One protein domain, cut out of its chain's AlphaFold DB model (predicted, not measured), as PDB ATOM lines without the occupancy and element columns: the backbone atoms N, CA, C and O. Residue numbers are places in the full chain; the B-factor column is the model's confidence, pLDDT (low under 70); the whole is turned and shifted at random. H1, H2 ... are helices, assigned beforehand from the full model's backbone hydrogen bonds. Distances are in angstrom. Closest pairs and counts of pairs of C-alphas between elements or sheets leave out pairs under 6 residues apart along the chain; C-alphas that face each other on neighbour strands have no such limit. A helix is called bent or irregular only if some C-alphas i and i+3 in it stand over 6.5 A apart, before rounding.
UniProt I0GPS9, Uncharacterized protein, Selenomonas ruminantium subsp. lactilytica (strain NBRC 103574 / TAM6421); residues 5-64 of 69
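This is residues 5 to 64 of the 69 residues of an uncharacterized protein of Selenomonas ruminantium subsp. lactilytica (strain NBRC 103574 / TAM6421) (UniProt I0GPS9). The longest helix, H2, is the middle piece of an elongated three-helix chain: H1 meets its first half at a steep slant and reaches out along the long axis, while H3 crosses its second half nearly at a right angle. H1 and H3 keep clear of each other, and between the helices the chain folds back twice, through residues 17 to 25 and residues 42 to 52. The printed part has 60 residues with three named helices, in the order H1, H2, H3, and no named strand; the class is all helix. By its radius of gyration of the C-alphas, 12.0 A, the whole is compact, yet its C-alphas span 37 by 21 by 18 A.

Begin with H2, residues 26 to 41. Look back along the chain to H1, residues 5 to 16: the two touch, and their closest C-alphas are those of Ala 13 and Asp 28, 3.8 A apart. H2 touches H1 with its residues 27 to 32 alone. The lines of H1 and H2 stand at a steep tilt of 47 degrees, and the two run the same way. Now look ahead to H3, residues 53 to 62, which touches H2 with the C-alphas of Val 36 and Tyr 56 closest, at 6.4 A. Here H2 takes part with residues 33 to 40 alone, and the two lines are about perpendicular, at 84 degrees. H1 and H3 are apart. In the backbones of H1, H2 and H3, every O i to N i+4 pair is within hydrogen-bond range.

Find C-alpha 26 at (42.226, -50.051, 45.665); from there H2 runs 22.0 A to C-alpha 41 at (43.604, -30.972, 34.824). Go back to C-alpha 5 at (52.345, -53.876, 54.209), where H1 begins; its residues 5 to 16 cover 16.6 A from first to last C-alpha. H3, residues 53 to 62, measures 14.4 A and ends at C-alpha 62, at (32.014, -38.420, 39.567). None of the three helices is bent.

The two C-alphas farthest apart are those of Lys 5 and Thr 45, at 38.8 A, and Thr 45 lies in the link from H2 to H3. That link, of 11 residues, is long; the link from H1 to H2, of 9 residues, is short. From the first printed C-alpha, Lys 5, to the last, Gly 64, the distance is 34.2 A. The printed part has no cut. The mean pLDDT of the printed part of this model is 94.6, and no printed residue is under 70.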
ATOM      1  N   LYS A   5      53.616 -53.907  54.938       96.06
ATOM      2  CA  LYS A   5      52.345 -53.876  54.209       96.06
ATOM      3  C   LYS A   5      52.109 -52.543  53.489       96.06
ATOM      4  O   LYS A   5      51.633 -52.541  52.362       96.06
ATOM      5  N   GLU A   6      52.416 -51.417  54.130       96.44
ATOM      6  CA  GLU A   6      52.299 -50.099  53.489       96.44
ATOM      7  C   GLU A   6      53.301 -49.948  52.341       96.44
ATOM      8  O   GLU A   6      52.951 -49.400  51.299       96.44
ATOM      9  N   ILE A   7      54.523 -50.466  52.511       97.25
ATOM     10  CA  ILE A   7      55.537 -50.492  51.451       97.25
ATOM     11  C   ILE A   7      55.029 -51.309  50.258       97.25
ATOM     12  O   ILE A   7      55.093 -50.820  49.136       97.25
ATOM     13  N   ASP A   8      54.469 -52.497  50.491       96.94
ATOM     14  CA  ASP A   8      53.926 -53.349  49.429       96.94
ATOM     15  C   ASP A   8      52.772 -52.664  48.682       96.94
ATOM     16  O   ASP A   8      52.746 -52.678  47.452       96.94
ATOM     17  N   CYS A   9      51.858 -51.997  49.400       96.75
ATOM     18  CA  CYS A   9      50.785 -51.216  48.777       96.75
ATOM     19  C   CYS A   9      51.332 -50.083  47.894       96.75
ATOM     20  O   CYS A   9      50.858 -49.898  46.776       96.75
ATOM     21  N   ILE A  10      52.340 -49.339  48.364       96.44
ATOM     22  CA  ILE A  10      52.962 -48.257  47.584       96.44
ATOM     23  C   ILE A  10      53.669 -48.820  46.345       96.44
ATOM     24  O   ILE A  10      53.524 -48.277  45.252       96.44
ATOM     25  N   CYS A  11      54.415 -49.915  46.503       97.69
ATOM     26  CA  CYS A  11      55.103 -50.582  45.402       97.69
ATOM     27  C   CYS A  11      54.119 -51.094  44.341       97.69
ATOM     28  O   CYS A  11      54.374 -50.893  43.157       97.69
ATOM     29  N   SER A  12      52.998 -51.699  44.753       97.44
ATOM     30  CA  SER A  12      51.929 -52.146  43.848       97.44
ATOM     31  C   SER A  12      51.364 -50.979  43.045       97.44
ATOM     32  O   SER A  12      51.345 -51.024  41.814       97.44
ATOM     33  N   ALA A  13      51.027 -49.879  43.724       97.50
ATOM     34  CA  ALA A  13      50.450 -48.719  43.067       97.50
ATOM     35  C   ALA A  13      51.418 -48.132  42.035       97.50
ATOM     36  O   ALA A  13      51.035 -47.889  40.892       97.50
ATOM     37  N   ILE A  14      52.695 -47.963  42.398       97.38
ATOM     38  CA  ILE A  14      53.733 -47.479  41.475       97.38
ATOM     39  C   ILE A  14      53.929 -48.448  40.307       97.38
ATOM     40  O   ILE A  14      54.153 -48.007  39.183       97.38
ATOM     41  N   TYR A  15      53.851 -49.755  40.530       97.44
ATOM     42  CA  TYR A  15      54.036 -50.730  39.463       97.44
ATOM     43  C   TYR A  15      52.884 -50.700  38.445       97.44
ATOM     44  O   TYR A  15      53.137 -50.685  37.241       97.44
ATOM     45  N   HIS A  16      51.635 -50.612  38.908       96.62
ATOM     46  CA  HIS A  16      50.455 -50.673  38.041       96.62
ATOM     47  C   HIS A  16      49.976 -49.316  37.510       96.62
ATOM     48  O   HIS A  16      49.163 -49.293  36.588       96.62
ATOM     49  N   HIS A  17      50.443 -48.180  38.051       95.88
ATOM     50  CA  HIS A  17      49.813 -46.892  37.735       95.88
ATOM     51  C   HIS A  17      49.786 -46.563  36.241       95.88
ATOM     52  O   HIS A  17      48.833 -45.924  35.820       95.88
ATOM     53  N   ASP A  18      50.760 -46.969  35.422       94.50
ATOM     54  CA  ASP A  18      50.765 -46.619  33.991       94.50
ATOM     55  C   ASP A  18      49.709 -47.383  33.163       94.50
ATOM     56  O   ASP A  18      49.246 -46.865  32.134       94.50
ATOM     57  N   ASP A  19      49.284 -48.568  33.623       94.62
ATOM     58  CA  ASP A  19      48.233 -49.367  32.989       94.62
ATOM     59  C   ASP A  19      46.848 -48.918  33.467       94.62
ATOM     60  O   ASP A  19      46.376 -49.224  34.562       94.62
ATOM     61  N   LYS A  20      46.174 -48.158  32.607       92.12
ATOM     62  CA  LYS A  20      44.840 -47.615  32.875       92.12
ATOM     63  C   LYS A  20      43.705 -48.510  32.371       92.12
ATOM     64  O   LYS A  20      42.547 -48.185  32.638       92.12
ATOM     65  N   LEU A  21      44.015 -49.587  31.642       91.12
ATOM     66  CA  LEU A  21      43.027 -50.485  31.032       91.12
ATOM     67  C   LEU A  21      42.616 -51.613  31.978       91.12
ATOM     68  O   LEU A  21      41.497 -52.117  31.882       91.12
ATOM     69  N   LEU A  22      43.511 -51.992  32.888       92.44
ATOM     70  CA  LEU A  22      43.236 -52.962  33.938       92.44
ATOM     71  C   LEU A  22      42.803 -52.265  35.228       92.44
ATOM     72  O   LEU A  22      43.208 -51.137  35.525       92.44
ATOM     73  N   LYS A  23      41.944 -52.956  35.980       92.75
ATOM     74  CA  LYS A  23      41.545 -52.575  37.332       92.75
ATOM     75  C   LYS A  23      42.286 -53.472  38.316       92.75
ATOM     76  O   LYS A  23      42.096 -54.686  38.268       92.75
ATOM     77  N   ASP A  24      43.073 -52.855  39.185       95.75
ATOM     78  CA  ASP A  24      43.922 -53.521  40.172       95.75
ATOM     79  C   ASP A  24      43.401 -53.254  41.597       95.75
ATOM     80  O   ASP A  24      42.197 -53.067  41.818       95.75
ATOM     81  N   GLU A  25      44.299 -53.265  42.581       96.56
ATOM     82  CA  GLU A  25      43.969 -53.070  43.987       96.56
ATOM     83  C   GLU A  25      43.541 -51.621  44.292       96.56
ATOM     84  O   GLU A  25      43.923 -50.687  43.585       96.56
ATOM     85  N   PRO A  26      42.785 -51.375  45.382       96.38
ATOM     86  CA  PRO A  26      42.226 -50.051  45.665       96.38
ATOM     87  C   PRO A  26      43.247 -48.902  45.692       96.38
ATOM     88  O   PRO A  26      42.943 -47.807  45.229       96.38
ATOM     89  N   TRP A  27      44.455 -49.131  46.215       96.31
ATOM     90  CA  TRP A  27      45.513 -48.112  46.246       96.31
ATOM     91  C   TRP A  27      46.105 -47.822  44.866       96.31
ATOM     92  O   TRP A  27      46.463 -46.679  44.579       96.31
ATOM     93  N   ASP A  28      46.163 -48.836  44.010       97.38
ATOM     94  CA  ASP A  28      46.639 -48.719  42.638       97.38
ATOM     95  C   ASP A  28      45.668 -47.839  41.847       97.38
ATOM     96  O   ASP A  28      46.084 -46.912  41.153       97.38
ATOM     97  N   GLU A  29      44.365 -48.054  42.038       97.44
ATOM     98  CA  GLU A  29      43.311 -47.251  41.420       97.44
ATOM     99  C   GLU A  29      43.350 -45.785  41.868       97.44
ATOM    100  O   GLU A  29      43.261 -44.894  41.024       97.44
ATOM    101  N   VAL A  30      43.594 -45.520  43.158       96.56
ATOM    102  CA  VAL A  30      43.766 -44.147  43.669       96.56
ATOM    103  C   VAL A  30      44.931 -43.439  42.974       96.56
ATOM    104  O   VAL A  30      44.799 -42.278  42.580       96.56
ATOM    105  N   LEU A  31      46.070 -44.118  42.795       97.81
ATOM    106  CA  LEU A  31      47.214 -43.515  42.110       97.81
ATOM    107  C   LEU A  31      46.948 -43.329  40.610       97.81
ATOM    108  O   LEU A  31      47.332 -42.303  40.053       97.81
ATOM    109  N   LYS A  32      46.254 -44.269  39.958       97.75
ATOM    110  CA  LYS A  32      45.840 -44.126  38.554       97.75
ATOM    111  C   LYS A  32      44.936 -42.916  38.350       97.75
ATOM    112  O   LYS A  32      45.138 -42.179  37.386       97.75
ATOM    113  N   ASP A  33      43.962 -42.710  39.230       96.88
ATOM    114  CA  ASP A  33      43.051 -41.570  39.158       96.88
ATOM    115  C   ASP A  33      43.805 -40.256  39.379       96.88
ATOM    116  O   ASP A  33      43.668 -39.327  38.580       96.88
ATOM    117  N   ALA A  34      44.677 -40.203  40.392       96.50
ATOM    118  CA  ALA A  34      45.524 -39.041  40.652       96.50
ATOM    119  C   ALA A  34      46.435 -38.699  39.459       96.50
ATOM    120  O   ALA A  34      46.573 -37.528  39.101       96.50
ATOM    121  N   ASP A  35      47.013 -39.712  38.810       96.50
ATOM    122  CA  ASP A  35      47.852 -39.558  37.621       96.50
ATOM    123  C   ASP A  35      47.057 -39.006  36.423       96.50
ATOM    124  O   ASP A  35      47.478 -38.033  35.794       96.50
ATOM    125  N   VAL A  36      45.854 -39.534  36.151       95.69
ATOM    126  CA  VAL A  36      44.973 -38.993  35.097       95.69
ATOM    127  C   VAL A  36      44.555 -37.559  35.405       95.69
ATOM    128  O   VAL A  36      44.591 -36.708  34.515       95.69
ATOM    129  N   MET A  37      44.190 -37.251  36.650       94.44
ATOM    130  CA  MET A  37      43.849 -35.884  37.049       94.44
ATOM    131  C   MET A  37      45.037 -34.942  36.849       94.44
ATOM    132  O   MET A  37      44.864 -33.845  36.324       94.44
ATOM    133  N   HIS A  38      46.253 -35.366  37.197       95.25
ATOM    134  CA  HIS A  38      47.445 -34.559  36.969       95.25
ATOM    135  C   HIS A  38      47.700 -34.327  35.475       95.25
ATOM    136  O   HIS A  38      47.927 -33.191  35.067       95.25
ATOM    137  N   HIS A  39      47.606 -35.364  34.639       94.12
ATOM    138  CA  HIS A  39      47.807 -35.229  33.195       94.12
ATOM    139  C   HIS A  39      46.764 -34.341  32.512       94.12
ATOM    140  O   HIS A  39      47.100 -33.651  31.553       94.12
ATOM    141  N   THR A  40      45.521 -34.354  32.994       92.88
ATOM    142  CA  THR A  40      44.386 -33.760  32.269       92.88
ATOM    143  C   THR A  40      43.866 -32.457  32.866       92.88
ATOM    144  O   THR A  40      43.288 -31.656  32.138       92.88
ATOM    145  N   PHE A  41      44.067 -32.200  34.162       90.12
ATOM    146  CA  PHE A  41      43.604 -30.972  34.824       90.12
ATOM    147  C   PHE A  41      44.717 -29.951  35.070       90.12
ATOM    148  O   PHE A  41      44.418 -28.772  35.249       90.12
ATOM    149  N   ASN A  42      45.986 -30.369  35.070       90.69
ATOM    150  CA  ASN A  42      47.108 -29.462  35.328       90.69
ATOM    151  C   ASN A  42      47.507 -28.636  34.093       90.69
ATOM    152  O   ASN A  42      47.940 -27.495  34.222       90.69
ATOM    153  N   ASP A  43      47.373 -29.207  32.894       88.88
ATOM    154  CA  ASP A  43      47.772 -28.575  31.634       88.88
ATOM    155  C   ASP A  43      46.740 -28.859  30.536       88.88
ATOM    156  O   ASP A  43      46.827 -29.843  29.804       88.88
ATOM    157  N   LEU A  44      45.761 -27.959  30.417       86.88
ATOM    158  CA  LEU A  44      44.642 -28.082  29.474       86.88
ATOM    159  C   LEU A  44      45.052 -27.927  28.000       86.88
ATOM    160  O   LEU A  44      44.208 -28.061  27.116       86.88
ATOM    161  N   THR A  45      46.318 -27.601  27.715       89.62
ATOM    162  CA  THR A  45      46.807 -27.473  26.334       89.62
ATOM    163  C   THR A  45      47.173 -28.818  25.716       89.62
ATOM    164  O   THR A  45      47.280 -28.927  24.493       89.62
ATOM    165  N   LYS A  46      47.357 -29.852  26.544       88.81
ATOM    166  CA  LYS A  46      47.700 -31.197  26.092       88.81
ATOM    167  C   LYS A  46      46.439 -32.019  25.835       88.81
ATOM    168  O   LYS A  46      45.500 -31.965  26.628       88.81
ATOM    169  N   PRO A  47      46.414 -32.815  24.754       91.12
ATOM    170  CA  PRO A  47      45.325 -33.753  24.537       91.12
ATOM    171  C   PRO A  47      45.335 -34.843  25.615       91.12
ATOM    172  O   PRO A  47      46.397 -35.283  26.065       91.12
ATOM    173  N   VAL A  48      44.145 -35.313  25.988       93.12
ATOM    174  CA  VAL A  48      43.984 -36.503  26.832       93.12
ATOM    175  C   VAL A  48      44.453 -37.724  26.042       93.12
ATOM    176  O   VAL A  48      44.059 -37.897  24.890       93.12
ATOM    177  N   LYS A  49      45.292 -38.579  26.638       92.88
ATOM    178  CA  LYS A  49      45.782 -39.790  25.962       92.88
ATOM    179  C   LYS A  49      44.646 -40.802  25.795       92.88
ATOM    180  O   LYS A  49      43.840 -40.979  26.706       92.88
ATOM    181  N   ASP A  50      44.659 -41.564  24.704       93.38
ATOM    182  CA  ASP A  50      43.631 -42.582  24.421       93.38
ATOM    183  C   ASP A  50      43.467 -43.605  25.556       93.38
ATOM    184  O   ASP A  50      42.353 -43.993  25.900       93.38
ATOM    185  N   LYS A  51      44.570 -44.000  26.203       92.88
ATOM    186  CA  LYS A  51      44.531 -44.932  27.341       92.88
ATOM    187  C   LYS A  51      43.912 -44.336  28.614       92.88
ATOM    188  O   LYS A  51      43.513 -45.077  29.502       92.88
ATOM    189  N   GLU A  52      43.830 -43.011  28.718       94.31
ATOM    190  CA  GLU A  52      43.315 -42.284  29.889       94.31
ATOM    191  C   GLU A  52      41.861 -41.820  29.688       94.31
ATOM    192  O   GLU A  52      41.164 -41.561  30.667       94.31
ATOM    193  N   GLN A  53      41.382 -41.764  28.440       94.31
ATOM    194  CA  GLN A  53      40.067 -41.247  28.028       94.31
ATOM    195  C   GLN A  53      38.898 -41.800  28.861       94.31
ATOM    196  O   GLN A  53      38.090 -41.034  29.390       94.31
ATOM    197  N   ALA A  54      38.823 -43.124  29.034       94.12
ATOM    198  CA  ALA A  54      37.734 -43.754  29.784       94.12
ATOM    199  C   ALA A  54      37.716 -43.319  31.260       94.12
ATOM    200  O   ALA A  54      36.668 -42.959  31.796       94.12
ATOM    201  N   ARG A  55      38.892 -43.295  31.899       95.38
ATOM    202  CA  ARG A  55      39.054 -42.905  33.305       95.38
ATOM    203  C   ARG A  55      38.831 -41.406  33.499       95.38
ATOM    204  O   ARG A  55      38.130 -41.010  34.421       95.38
ATOM    205  N   TYR A  56      39.322 -40.580  32.577       95.06
ATOM    206  CA  TYR A  56      39.068 -39.139  32.546       95.06
ATOM    207  C   TYR A  56      37.568 -38.820  32.531       95.06
ATOM    208  O   TYR A  56      37.092 -38.025  33.342       95.06
ATOM    209  N   ARG A  57      36.800 -39.471  31.647       94.81
ATOM    210  CA  ARG A  57      35.342 -39.281  31.567       94.81
ATOM    211  C   ARG A  57      34.636 -39.712  32.853       94.81
ATOM    212  O   ARG A  57      33.778 -38.973  33.334       94.81
ATOM    213  N   ALA A  58      35.023 -40.854  33.425       94.38
ATOM    214  CA  ALA A  58      34.468 -41.347  34.685       94.38
ATOM    215  C   ALA A  58      34.717 -40.369  35.846       94.38
ATOM    216  O   ALA A  58      33.772 -39.991  36.533       94.38
ATOM    217  N   LEU A  59      35.952 -39.876  35.994       95.00
ATOM    218  CA  LEU A  59      36.309 -38.891  37.018       95.00
ATOM    219  C   LEU A  59      35.499 -37.602  36.861       95.00
ATOM    220  O   LEU A  59      34.947 -37.088  37.829       95.00
ATOM    221  N   ARG A  60      35.361 -37.083  35.635       94.44
ATOM    222  CA  ARG A  60      34.536 -35.889  35.396       94.44
ATOM    223  C   ARG A  60      33.089 -36.101  35.811       94.44
ATOM    224  O   ARG A  60      32.524 -35.223  36.454       94.44
ATOM    225  N   GLN A  61      32.511 -37.254  35.480       94.75
ATOM    226  CA  GLN A  61      31.156 -37.600  35.891       94.75
ATOM    227  C   GLN A  61      31.030 -37.677  37.421       94.75
ATOM    228  O   GLN A  61      30.076 -37.131  37.971       94.75
ATOM    229  N   GLU A  62      31.993 -38.301  38.103       94.88
ATOM    230  CA  GLU A  62      32.014 -38.420  39.567       94.88
ATOM    231  C   GLU A  62      32.105 -37.054  40.265       94.88
ATOM    232  O   GLU A  62      31.375 -36.794  41.219       94.88
ATOM    233  N   PHE A  63      32.925 -36.141  39.740       92.56
ATOM    234  CA  PHE A  63      33.075 -34.782  40.272       92.56
ATOM    235  C   PHE A  63      32.004 -33.787  39.784       92.56
ATOM    236  O   PHE A  63      32.075 -32.603  40.114       92.56
ATOM    237  N   GLY A  64      31.012 -34.225  38.996       94.44
ATOM    238  CA  GLY A  64      29.945 -33.358  38.477       94.44
ATOM    239  C   GLY A  64      30.401 -32.353  37.411       94.44
ATOM    240  O   GLY A  64      29.768 -31.315  37.217       94.44
TER     241      GLY A  64